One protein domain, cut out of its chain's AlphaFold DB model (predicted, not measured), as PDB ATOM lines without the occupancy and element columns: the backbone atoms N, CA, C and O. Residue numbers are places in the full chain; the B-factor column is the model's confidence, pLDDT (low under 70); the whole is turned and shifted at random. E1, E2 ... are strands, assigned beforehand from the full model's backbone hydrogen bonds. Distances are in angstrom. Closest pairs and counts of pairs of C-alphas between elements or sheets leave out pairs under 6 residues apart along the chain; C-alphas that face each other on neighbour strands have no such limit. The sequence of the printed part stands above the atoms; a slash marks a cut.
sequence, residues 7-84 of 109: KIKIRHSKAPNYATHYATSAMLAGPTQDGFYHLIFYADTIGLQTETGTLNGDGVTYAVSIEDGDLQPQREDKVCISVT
ATOM      1  N   LYS A   7      19.613 -55.283 -15.688       74.06
ATOM      2  CA  LYS A   7      18.311 -54.842 -15.176       74.06
ATOM      3  C   LYS A   7      17.564 -54.057 -16.248       74.06
ATOM      4  O   LYS A   7      18.120 -53.126 -16.833       74.06
ATOM      5  N   ILE A   8      16.304 -54.407 -16.470       80.69
ATOM      6  CA  ILE A   8      15.384 -53.693 -17.353       80.69
ATOM      7  C   ILE A   8      14.228 -53.180 -16.503       80.69
ATOM      8  O   ILE A   8      13.571 -53.954 -15.814       80.69
ATOM      9  N   LYS A   9      13.971 -51.874 -16.577       79.12
ATOM     10  CA  LYS A   9      12.803 -51.254 -15.952       79.12
ATOM     11  C   LYS A   9      11.692 -51.143 -16.989       79.12
ATOM     12  O   LYS A   9      11.864 -50.470 -18.006       79.12
ATOM     13  N   ILE A  10      10.573 -51.805 -16.736       80.75
ATOM     14  CA  ILE A  10       9.386 -51.764 -17.586       80.75
ATOM     15  C   ILE A  10       8.398 -50.802 -16.944       80.75
ATOM     16  O   ILE A  10       8.032 -50.946 -15.778       80.75
ATOM     17  N   ARG A  11       7.989 -49.789 -17.708       82.00
ATOM     18  CA  ARG A  11       6.978 -48.825 -17.283       82.00
ATOM     19  C   ARG A  11       5.639 -49.223 -17.874       82.00
ATOM     20  O   ARG A  11       5.496 -49.285 -19.094       82.00
ATOM     21  N   HIS A  12       4.660 -49.421 -17.008       77.56
ATOM     22  CA  HIS A  12       3.293 -49.695 -17.414       77.56
ATOM     23  C   HIS A  12       2.562 -48.377 -17.669       77.56
ATOM     24  O   HIS A  12       2.625 -47.434 -16.877       77.56
ATOM     25  N   SER A  13       1.868 -48.291 -18.800       76.25
ATOM     26  CA  SER A  13       0.969 -47.183 -19.122       76.25
ATOM     27  C   SER A  13      -0.441 -47.724 -19.297       76.25
ATOM     28  O   SER A  13      -0.637 -48.679 -20.050       76.25
ATOM     29  N   LYS A  14      -1.428 -47.104 -18.638       68.94
ATOM     30  CA  LYS A  14      -2.844 -47.455 -18.815       68.94
ATOM     31  C   LYS A  14      -3.195 -47.328 -20.300       68.94
ATOM     32  O   LYS A  14      -2.940 -46.286 -20.904       68.94
ATOM     33  N   ALA A  15      -3.745 -48.386 -20.893       74.12
ATOM     34  CA  ALA A  15      -4.187 -48.320 -22.280       74.12
ATOM     35  C   ALA A  15      -5.284 -47.242 -22.407       74.12
ATOM     36  O   ALA A  15      -6.141 -47.167 -21.521       74.12
ATOM     37  N   PRO A  16      -5.310 -46.442 -23.492       68.31
ATOM     38  CA  PRO A  16      -6.266 -45.338 -23.647       68.31
ATOM     39  C   PRO A  16      -7.738 -45.748 -23.494       68.31
ATOM     40  O   PRO A  16      -8.564 -44.936 -23.095       68.31
ATOM     41  N   ASN A  17      -8.050 -47.020 -23.766       64.06
ATOM     42  CA  ASN A  17      -9.406 -47.571 -23.748       64.06
ATOM     43  C   ASN A  17      -9.638 -48.564 -22.596       64.06
ATOM     44  O   ASN A  17     -10.584 -49.348 -22.640       64.06
ATOM     45  N   TYR A  18      -8.762 -48.602 -21.592       63.16
ATOM     46  CA  TYR A  18      -8.943 -49.502 -20.458       63.16
ATOM     47  C   TYR A  18     -10.026 -48.966 -19.511       63.16
ATOM     48  O   TYR A  18      -9.835 -47.935 -18.861       63.16
ATOM     49  N   ALA A  19     -11.134 -49.698 -19.402       59.75
ATOM     50  CA  ALA A  19     -12.217 -49.433 -18.463       59.75
ATOM     51  C   ALA A  19     -12.456 -50.659 -17.566       59.75
ATOM     52  O   ALA A  19     -12.648 -51.774 -18.047       59.75
ATOM     53  N   THR A  20     -12.454 -50.457 -16.248       61.56
ATOM     54  CA  THR A  20     -12.899 -51.458 -15.268       61.56
ATOM     55  C   THR A  20     -14.389 -51.269 -15.004       61.56
ATOM     56  O   THR A  20     -14.822 -50.173 -14.635       61.56
ATOM     57  N   HIS A  21     -15.171 -52.334 -15.198       64.38
ATOM     58  CA  HIS A  21     -16.640 -52.294 -15.173       64.38
ATOM     59  C   HIS A  21     -17.281 -52.863 -13.897       64.38
ATOM     60  O   HIS A  21     -18.504 -52.898 -13.803       64.38
ATOM     61  N   TYR A  22     -16.493 -53.294 -12.910       68.94
ATOM     62  CA  TYR A  22     -17.014 -53.935 -11.701       68.94
ATOM     63  C   TYR A  22     -16.784 -53.057 -10.472       68.94
ATOM     64  O   TYR A  22     -15.661 -52.618 -10.232       68.94
ATOM     65  N   ALA A  23     -17.844 -52.811  -9.700       74.94
ATOM     66  CA  ALA A  23     -17.742 -52.237  -8.362       74.94
ATOM     67  C   ALA A  23     -17.430 -53.354  -7.359       74.94
ATOM     68  O   ALA A  23     -18.090 -54.394  -7.368       74.94
ATOM     69  N   THR A  24     -16.426 -53.152  -6.513       80.62
ATOM     70  CA  THR A  24     -15.997 -54.127  -5.498       80.62
ATOM     71  C   THR A  24     -16.701 -53.914  -4.168       80.62
ATOM     72  O   THR A  24     -16.790 -54.843  -3.370       80.62
ATOM     73  N   SER A  25     -17.198 -52.705  -3.912       82.31
ATOM     74  CA  SER A  25     -17.861 -52.374  -2.657       82.31
ATOM     75  C   SER A  25     -18.747 -51.133  -2.802       82.31
ATOM     76  O   SER A  25     -18.756 -50.457  -3.837       82.31
ATOM     77  N   ALA A  26     -19.534 -50.864  -1.761       87.81
ATOM     78  CA  ALA A  26     -20.435 -49.727  -1.681       87.81
ATOM     79  C   ALA A  26     -20.296 -48.988  -0.342       87.81
ATOM     80  O   ALA A  26     -19.946 -49.570   0.685       87.81
ATOM     81  N   MET A  27     -20.587 -47.690  -0.354       90.12
ATOM     82  CA  MET A  27     -20.672 -46.827   0.819       90.12
ATOM     83  C   MET A  27     -22.000 -46.077   0.790       90.12
ATOM     84  O   MET A  27     -22.409 -45.565  -0.250       90.12
ATOM     85  N   LEU A  28     -22.658 -45.994   1.944       91.19
ATOM     86  CA  LEU A  28     -23.808 -45.124   2.148       91.19
ATOM     87  C   LEU A  28     -23.347 -43.872   2.902       91.19
ATOM     88  O   LEU A  28     -22.746 -43.986   3.969       91.19
ATOM     89  N   ALA A  29     -23.631 -42.696   2.351       92.25
ATOM     90  CA  ALA A  29     -23.309 -41.405   2.950       92.25
ATOM     91  C   ALA A  29     -24.560 -40.520   3.063       92.25
ATOM     92  O   ALA A  29     -25.480 -40.629   2.252       92.25
ATOM     93  N   GLY A  30     -24.576 -39.631   4.058       91.88
ATOM     94  CA  GLY A  30     -25.662 -38.680   4.302       91.88
ATOM     95  C   GLY A  30     -26.302 -38.811   5.695       91.88
ATOM     96  O   GLY A  30     -25.816 -39.583   6.524       91.88
ATOM     97  N   PRO A  31     -27.390 -38.062   5.954       92.62
ATOM     98  CA  PRO A  31     -28.030 -37.138   5.017       92.62
ATOM     99  C   PRO A  31     -27.174 -35.895   4.737       92.62
ATOM    100  O   PRO A  31     -26.433 -35.421   5.598       92.62
ATOM    101  N   THR A  32     -27.273 -35.367   3.522       93.31
ATOM    102  CA  THR A  32     -26.741 -34.051   3.147       93.31
ATOM    103  C   THR A  32     -27.632 -32.920   3.671       93.31
ATOM    104  O   THR A  32     -28.737 -33.152   4.163       93.31
ATOM    105  N   GLN A  33     -27.169 -31.669   3.565       93.12
ATOM    106  CA  GLN A  33     -27.936 -30.495   4.017       93.12
ATOM    107  C   GLN A  33     -29.269 -30.315   3.268       93.12
ATOM    108  O   GLN A  33     -30.205 -29.740   3.815       93.12
ATOM    109  N   ASP A  34     -29.365 -30.827   2.043       91.19
ATOM    110  CA  ASP A  34     -30.559 -30.853   1.194       91.19
ATOM    111  C   ASP A  34     -31.393 -32.144   1.339       91.19
ATOM    112  O   ASP A  34     -32.368 -32.332   0.613       91.19
ATOM    113  N   GLY A  35     -31.067 -33.013   2.306       91.88
ATOM    114  CA  GLY A  35     -31.895 -34.166   2.687       91.88
ATOM    115  C   GLY A  35     -31.722 -35.418   1.820       91.88
ATOM    116  O   GLY A  35     -32.565 -36.319   1.869       91.88
ATOM    117  N   PHE A  36     -30.643 -35.501   1.039       95.81
ATOM    118  CA  PHE A  36     -30.328 -36.667   0.217       95.81
ATOM    119  C   PHE A  36     -29.352 -37.623   0.905       95.81
ATOM    120  O   PHE A  36     -28.533 -37.250   1.744       95.81
ATOM    121  N   TYR A  37     -29.438 -38.885   0.503       95.69
ATOM    122  CA  TYR A  37     -28.488 -39.941   0.813       95.69
ATOM    123  C   TYR A  37     -27.806 -40.388  -0.476       95.69
ATOM    124  O   TYR A  37     -28.449 -40.496  -1.522       95.69
ATOM    125  N   HIS A  38     -26.518 -40.693  -0.394       93.69
ATOM    126  CA  HIS A  38     -25.718 -41.150  -1.524       93.69
ATOM    127  C   HIS A  38     -25.298 -42.601  -1.319       93.69
ATOM    128  O   HIS A  38     -24.622 -42.924  -0.343       93.69
ATOM    129  N   LEU A  39     -25.680 -43.466  -2.256       91.38
ATOM    130  CA  LEU A  39     -25.145 -44.814  -2.387       91.38
ATOM    131  C   LEU A  39     -24.033 -44.790  -3.437       91.38
ATOM    132  O   LEU A  39     -24.295 -44.644  -4.634       91.38
ATOM    133  N   ILE A  40     -22.795 -44.896  -2.972       90.94
ATOM    134  CA  ILE A  40     -21.586 -44.791  -3.786       90.94
ATOM    135  C   ILE A  40     -21.029 -46.191  -3.993       90.94
ATOM    136  O   ILE A  40     -20.696 -46.872  -3.027       90.94
ATOM    137  N   PHE A  41     -20.903 -46.609  -5.245       88.62
ATOM    138  CA  PHE A  41     -20.240 -47.842  -5.647       88.62
ATOM    139  C   PHE A  41     -18.834 -47.515  -6.122       88.62
ATOM    140  O   PHE A  41     -18.657 -46.674  -7.008       88.62
ATOM    141  N   TYR A  42     -17.846 -48.203  -5.567       87.69
ATOM    142  CA  TYR A  42     -16.445 -47.995  -5.903       87.69
ATOM    143  C   TYR A  42     -15.764 -49.303  -6.288       87.69
ATOM    144  O   TYR A  42     -16.217 -50.397  -5.942       87.69
ATOM    145  N   ALA A  43     -14.677 -49.174  -7.040       85.12
ATOM    146  CA  ALA A  43     -13.763 -50.255  -7.359       85.12
ATOM    147  C   ALA A  43     -12.423 -49.974  -6.683       85.12
ATOM    148  O   ALA A  43     -11.807 -48.934  -6.927       85.12
ATOM    149  N   ASP A  44     -11.971 -50.900  -5.848       78.38
ATOM    150  CA  ASP A  44     -10.596 -50.903  -5.375       78.38
ATOM    151  C   ASP A  44      -9.731 -51.544  -6.464       78.38
ATOM    152  O   ASP A  44      -9.981 -52.660  -6.928       78.38
ATOM    153  N   THR A  45      -8.728 -50.808  -6.917       76.12
ATOM    154  CA  THR A  45      -7.792 -51.236  -7.953       76.12
ATOM    155  C   THR A  45      -6.376 -51.115  -7.418       76.12
ATOM    156  O   THR A  45      -6.080 -50.263  -6.582       76.12
ATOM    157  N   ILE A  46      -5.492 -51.988  -7.886       75.00
ATOM    158  CA  ILE A  46      -4.065 -51.883  -7.605       75.00
ATOM    159  C   ILE A  46      -3.403 -51.535  -8.929       75.00
ATOM    160  O   ILE A  46      -3.377 -52.348  -9.854       75.00
ATOM    161  N   GLY A  47      -2.922 -50.301  -9.035       73.44
ATOM    162  CA  GLY A  47      -2.133 -49.872 -10.179       73.44
ATOM    163  C   GLY A  47      -0.691 -50.329 -10.010       73.44
ATOM    164  O   GLY A  47      -0.079 -50.009  -8.994       73.44
ATOM    165  N   LEU A  48      -0.154 -51.036 -11.005       76.81
ATOM    166  CA  LEU A  48       1.278 -51.301 -11.129       76.81
ATOM    167  C   LEU A  48       1.889 -50.239 -12.046       76.81
ATOM    168  O   LEU A  48       1.516 -50.157 -13.216       76.81
ATOM    169  N   GLN A  49       2.791 -49.408 -11.525       74.81
ATOM    170  CA  GLN A  49       3.440 -48.359 -12.328       74.81
ATOM    171  C   GLN A  49       4.704 -48.853 -13.025       74.81
ATOM    172  O   GLN A  49       4.921 -48.580 -14.212       74.81
ATOM    173  N   THR A  50       5.533 -49.585 -12.290       77.38
ATOM    174  CA  THR A  50       6.825 -50.059 -12.766       77.38
ATOM    175  C   THR A  50       7.106 -51.463 -12.262       77.38
ATOM    176  O   THR A  50       6.716 -51.836 -11.162       77.38
ATOM    177  N   GLU A  51       7.768 -52.255 -13.098       80.38
ATOM    178  CA  GLU A  51       8.323 -53.549 -12.713       80.38
ATOM    179  C   GLU A  51       9.769 -53.640 -13.193       80.38
ATOM    180  O   GLU A  51      10.141 -53.060 -14.222       80.38
ATOM    181  N   THR A  52      10.597 -54.355 -12.439       78.25
ATOM    182  CA  THR A  52      11.980 -54.616 -12.831       78.25
ATOM    183  C   THR A  52      12.121 -56.077 -13.221       78.25
ATOM    184  O   THR A  52      11.864 -56.970 -12.413       78.25
ATOM    185  N   GLY A  53      12.556 -56.301 -14.458       76.25
ATOM    186  CA  GLY A  53      13.003 -57.595 -14.953       76.25
ATOM    187  C   GLY A  53      14.525 -57.692 -14.903       76.25
ATOM    188  O   GLY A  53      15.227 -56.721 -15.198       76.25
ATOM    189  N   THR A  54      15.056 -58.865 -14.563       73.19
ATOM    190  CA  THR A  54      16.498 -59.150 -14.667       73.19
ATOM    191  C   THR A  54      16.732 -60.182 -15.761       73.19
ATOM    192  O   THR A  54      16.099 -61.231 -15.753       73.19
ATOM    193  N   LEU A  55      17.625 -59.885 -16.708       70.50
ATOM    194  CA  LEU A  55      18.088 -60.849 -17.706       70.50
ATOM    195  C   LEU A  55      19.442 -61.414 -17.275       70.50
ATOM    196  O   LEU A  55      20.399 -60.658 -17.085       70.50
ATOM    197  N   ASN A  56      19.511 -62.742 -17.170       70.06
ATOM    198  CA  ASN A  56      20.760 -63.485 -17.007       70.06
ATOM    199  C   ASN A  56      21.231 -64.007 -18.374       70.06
ATOM    200  O   ASN A  56      20.404 -64.272 -19.254       70.06
ATOM    201  N   GLY A  57      22.554 -64.106 -18.550       59.16
ATOM    202  CA  GLY A  57      23.242 -64.309 -19.836       59.16
ATOM    203  C   GLY A  57      22.917 -65.612 -20.576       59.16
ATOM    204  O   GLY A  57      23.294 -65.769 -21.734       59.16
ATOM    205  N   ASP A  58      22.181 -66.504 -19.927       63.22
ATOM    206  CA  ASP A  58      21.990 -67.901 -20.304       63.22
ATOM    207  C   ASP A  58      20.627 -68.132 -20.980       63.22
ATOM    208  O   ASP A  58      20.355 -69.212 -21.500       63.22
ATOM    209  N   GLY A  59      19.761 -67.112 -20.986       54.50
ATOM    210  CA  GLY A  59      18.412 -67.187 -21.538       54.50
ATOM    211  C   GLY A  59      17.319 -67.162 -20.469       54.50
ATOM    212  O   GLY A  59      16.996 -68.160 -19.839       54.50
ATOM    213  N   VAL A  60      16.687 -65.991 -20.356       53.59
ATOM    214  CA  VAL A  60      15.275 -65.772 -19.983       53.59
ATOM    215  C   VAL A  60      14.799 -66.318 -18.626       53.59
ATOM    216  O   VAL A  60      13.646 -66.718 -18.490       53.59
ATOM    217  N   THR A  61      15.599 -66.244 -17.563       52.47
ATOM    218  CA  THR A  61      14.989 -66.250 -16.220       52.47
ATOM    219  C   THR A  61      14.451 -64.853 -15.925       52.47
ATOM    220  O   THR A  61      15.164 -64.007 -15.395       52.47
ATOM    221  N   TYR A  62      13.198 -64.596 -16.306       54.81
ATOM    222  CA  TYR A  62      12.499 -63.348 -15.999       54.81
ATOM    223  C   TYR A  62      12.061 -63.357 -14.531       54.81
ATOM    224  O   TYR A  62      10.995 -63.865 -14.186       54.81
ATOM    225  N   ALA A  63      12.909 -62.837 -13.644       58.16
ATOM    226  CA  ALA A  63      12.498 -62.534 -12.280       58.16
ATOM    227  C   ALA A  63      11.825 -61.157 -12.272       58.16
ATOM    228  O   ALA A  63      12.477 -60.158 -12.585       58.16
ATOM    229  N   VAL A  64      10.533 -61.123 -11.938       63.09
ATOM    230  CA  VAL A  64       9.776 -59.883 -11.743       63.09
ATOM    231  C   VAL A  64       9.883 -59.486 -10.288       63.09
ATOM    232  O   VAL A  64       9.435 -60.219  -9.408       63.09
ATOM    233  N   SER A  65      10.452 -58.316 -10.038       73.50
ATOM    234  CA  SER A  65      10.334 -57.647  -8.747       73.50
ATOM    235  C   SER A  65       9.547 -56.357  -8.922       73.50
ATOM    236  O   SER A  65       9.846 -55.563  -9.819       73.50
ATOM    237  N   ILE A  66       8.569 -56.156  -8.049       72.44
ATOM    238  CA  ILE A  66       7.825 -54.906  -7.907       72.44
ATOM    239  C   ILE A  66       8.426 -54.197  -6.691       72.44
ATOM    240  O   ILE A  66       8.540 -54.822  -5.636       72.44
ATOM    241  N   GLU A  67       8.879 -52.952  -6.841       74.00
ATOM    242  CA  GLU A  67       9.456 -52.207  -5.718       74.00
ATOM    243  C   GLU A  67       8.340 -51.695  -4.789       74.00
ATOM    244  O   GLU A  67       7.204 -51.452  -5.212       74.00
ATOM    245  N   ASP A  68       8.655 -51.510  -3.504       66.56
ATOM    246  CA  ASP A  68       7.719 -50.895  -2.562       66.56
ATOM    247  C   ASP A  68       7.364 -49.474  -3.038       66.56
ATOM    248  O   ASP A  68       8.232 -48.621  -3.215       66.56
ATOM    249  N   GLY A  69       6.069 -49.219  -3.257       68.06
ATOM    250  CA  GLY A  69       5.548 -47.957  -3.802       68.06
ATOM    251  C   GLY A  69       5.156 -47.994  -5.286       68.06
ATOM    252  O   GLY A  69       4.438 -47.094  -5.731       68.06
ATOM    253  N   ASP A  70       5.534 -49.041  -6.029       70.75
ATOM    254  CA  ASP A  70       5.079 -49.261  -7.415       70.75
ATOM    255  C   ASP A  70       3.643 -49.803  -7.487       70.75
ATOM    256  O   ASP A  70       2.981 -49.673  -8.523       70.75
ATOM    257  N   LEU A  71       3.162 -50.386  -6.382       71.69
ATOM    258  CA  LEU A  71       1.760 -50.723  -6.164       71.69
ATOM    259  C   LEU A  71       1.060 -49.546  -5.503       71.69
ATOM    260  O   LEU A  71       1.326 -49.207  -4.348       71.69
ATOM    261  N   GLN A  72       0.119 -48.954  -6.223       71.62
ATOM    262  CA  GLN A  72      -0.719 -47.897  -5.682       71.62
ATOM    263  C   GLN A  72      -2.145 -48.417  -5.542       71.62
ATOM    264  O   GLN A  72      -2.813 -48.618  -6.562       71.62
ATOM    265  N   PRO A  73      -2.630 -48.652  -4.308       73.38
ATOM    266  CA  PRO A  73      -4.044 -48.883  -4.099       73.38
ATOM    267  C   PRO A  73      -4.792 -47.604  -4.471       73.38
ATOM    268  O   PRO A  73      -4.482 -46.512  -3.994       73.38
ATOM    269  N   GLN A  74      -5.766 -47.743  -5.354       77.38
ATOM    270  CA  GLN A  74      -6.588 -46.652  -5.843       77.38
ATOM    271  C   GLN A  74      -8.047 -47.047  -5.711       77.38
ATOM    272  O   GLN A  74      -8.448 -48.143  -6.106       77.38
ATOM    273  N   ARG A  75      -8.845 -46.128  -5.177       79.94
ATOM    274  CA  ARG A  75     -10.295 -46.250  -5.171       79.94
ATOM    275  C   ARG A  75     -10.853 -45.400  -6.298       79.94
ATOM    276  O   ARG A  75     -10.622 -44.195  -6.333       79.94
ATOM    277  N   GLU A  76     -11.566 -46.038  -7.215       82.94
ATOM    278  CA  GLU A  76     -12.272 -45.364  -8.300       82.94
ATOM    279  C   GLU A  76     -13.778 -45.377  -8.008       82.94
ATOM    280  O   GLU A  76     -14.386 -46.448  -7.936       82.94
ATOM    281  N   ASP A  77     -14.393 -44.199  -7.890       83.44
ATOM    282  CA  ASP A  77     -15.849 -44.071  -7.810       83.44
ATOM    283  C   ASP A  77     -16.464 -44.427  -9.169       83.44
ATOM    284  O   ASP A  77     -16.139 -43.830 -10.197       83.44
ATOM    285  N   LYS A  78     -17.345 -45.431  -9.191       85.44
ATOM    286  CA  LYS A  78     -17.965 -45.939 -10.425       85.44
ATOM    287  C   LYS A  78     -19.343 -45.358 -10.649       85.44
ATOM    288  O   LYS A  78     -19.670 -44.951 -11.759       85.44
ATOM    289  N   VAL A  79     -20.159 -45.360  -9.600       87.56
ATOM    290  CA  VAL A  79     -21.547 -44.905  -9.660       87.56
ATOM    291  C   VAL A  79     -21.900 -44.255  -8.332       87.56
ATOM    292  O   VAL A  79     -21.637 -44.823  -7.278       87.56
ATOM    293  N   CYS A  80     -22.544 -43.094  -8.385       89.81
ATOM    294  CA  CYS A  80     -23.162 -42.464  -7.226       89.81
ATOM    295  C   CYS A  80     -24.660 -42.316  -7.494       89.81
ATOM    296  O   CYS A  80     -25.060 -41.659  -8.456       89.81
ATOM    297  N   ILE A  81     -25.486 -42.945  -6.657       91.38
ATOM    298  CA  ILE A  81     -26.945 -42.842  -6.725       91.38
ATOM    299  C   ILE A  81     -27.412 -41.985  -5.553       91.38
ATOM    300  O   ILE A  81     -27.218 -42.353  -4.396       91.38
ATOM    301  N   SER A  82     -28.044 -40.856  -5.861       95.00
ATOM    302  CA  SER A  82     -28.611 -39.952  -4.856       95.00
ATOM    303  C   SER A  82     -30.097 -40.234  -4.689       95.00
ATOM    304  O   SER A  82     -30.841 -40.244  -5.672       95.00
ATOM    305  N   VAL A  83     -30.536 -40.477  -3.459       94.50
ATOM    306  CA  VAL A  83     -31.921 -40.838  -3.131       94.50
ATOM    307  C   VAL A  83     -32.409 -40.068  -1.912       94.50
ATOM    308  O   VAL A  83     -31.626 -39.693  -1.045       94.50
ATOM    309  N   THR A  84     -33.717 -39.847  -1.822       96.06
ATOM    310  CA  THR A  84     -34.332 -39.323  -0.598       96.06
ATOM    311  C   THR A  84     -34.417 -40.414   0.472       96.06
ATOM    312  O   THR A  84     -34.352 -41.611   0.168       96.06
TER     313      THR A  84
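This is residues 7 to 84 of the 109 residues of an uncharacterized protein of Nitrosomonadales bacterium SCN 54-20 (UniProt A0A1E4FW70). The domain is a long, thin rod made of two three-stranded sheets set end to end, the larger one twisted, with strand E3 of the larger sheet running on almost straight into E4 of the smaller. A long link with no named element, residues 12 to 24, passes along the side from one sheet to the other. The printed part has 78 residues with no named helix and six named strands, E1 to E6 in order along the chain; the sheets, ordered E2 - E3 - E6 and E1 - E4 - E5, are both antiparallel, and the class is all strand. The whole is extended, with a radius of gyration of the C-alphas of 19.7 A and spans of 67 by 26 by 16 A.

In the larger sheet, E3, residues 36 to 48, is the inner strand. E6, residues 71 to 84, is its antiparallel neighbour at 163 degrees between directions; N 37 and O 83 are 2.8 A apart and N 72 and O 47 are 3.0 A apart, both within hydrogen-bond range. E2, residues 25 to 29, is the other edge strand and forms a hairpin with E3 at 144 degrees, with N 27 and O 40 within hydrogen-bond range at 2.8 A. E3 runs on into E4, residues 50 to 55, across a break of 1 residue at 17 degrees, and the two meet only through their link. E4 is the inner strand of the smaller sheet. E1, residues 7 to 11, is antiparallel to E4 at 151 degrees, with N 10 and O 51 at 2.8 A. E5, residues 63 to 65, forms a hairpin with E4 at 153 degrees, with N 52 and O 65 at 3.0 A. E4 and E6 are only just apart, their closest C-alphas 8.3 A from each other.

E6 is 38.3 A from first to last C-alpha and ends at C-alpha 84, (-34.332, -39.323, -0.598). E3 is 36.6 A long and begins at C-alpha 36, (-30.328, -36.667, 0.217). E4 measures 16.4 A, E2 13.5 A, E1 13.0 A and E5 6.4 A. E1 begins at C-alpha 7, (18.311, -54.842, -15.176).

The C-alphas farthest apart, those of Asp 34 and Asp 58, are 67.8 A from each other. The printed part has no cut. The link from E1 to E2, 13 residues, is long; those from E3 to E4 and E5 to E6 are tight. The mean pLDDT of the printed part is 77.8, and 18 residues are under 70: residue 14, residues 16 to 22, 57 to 64 and 68 to 69.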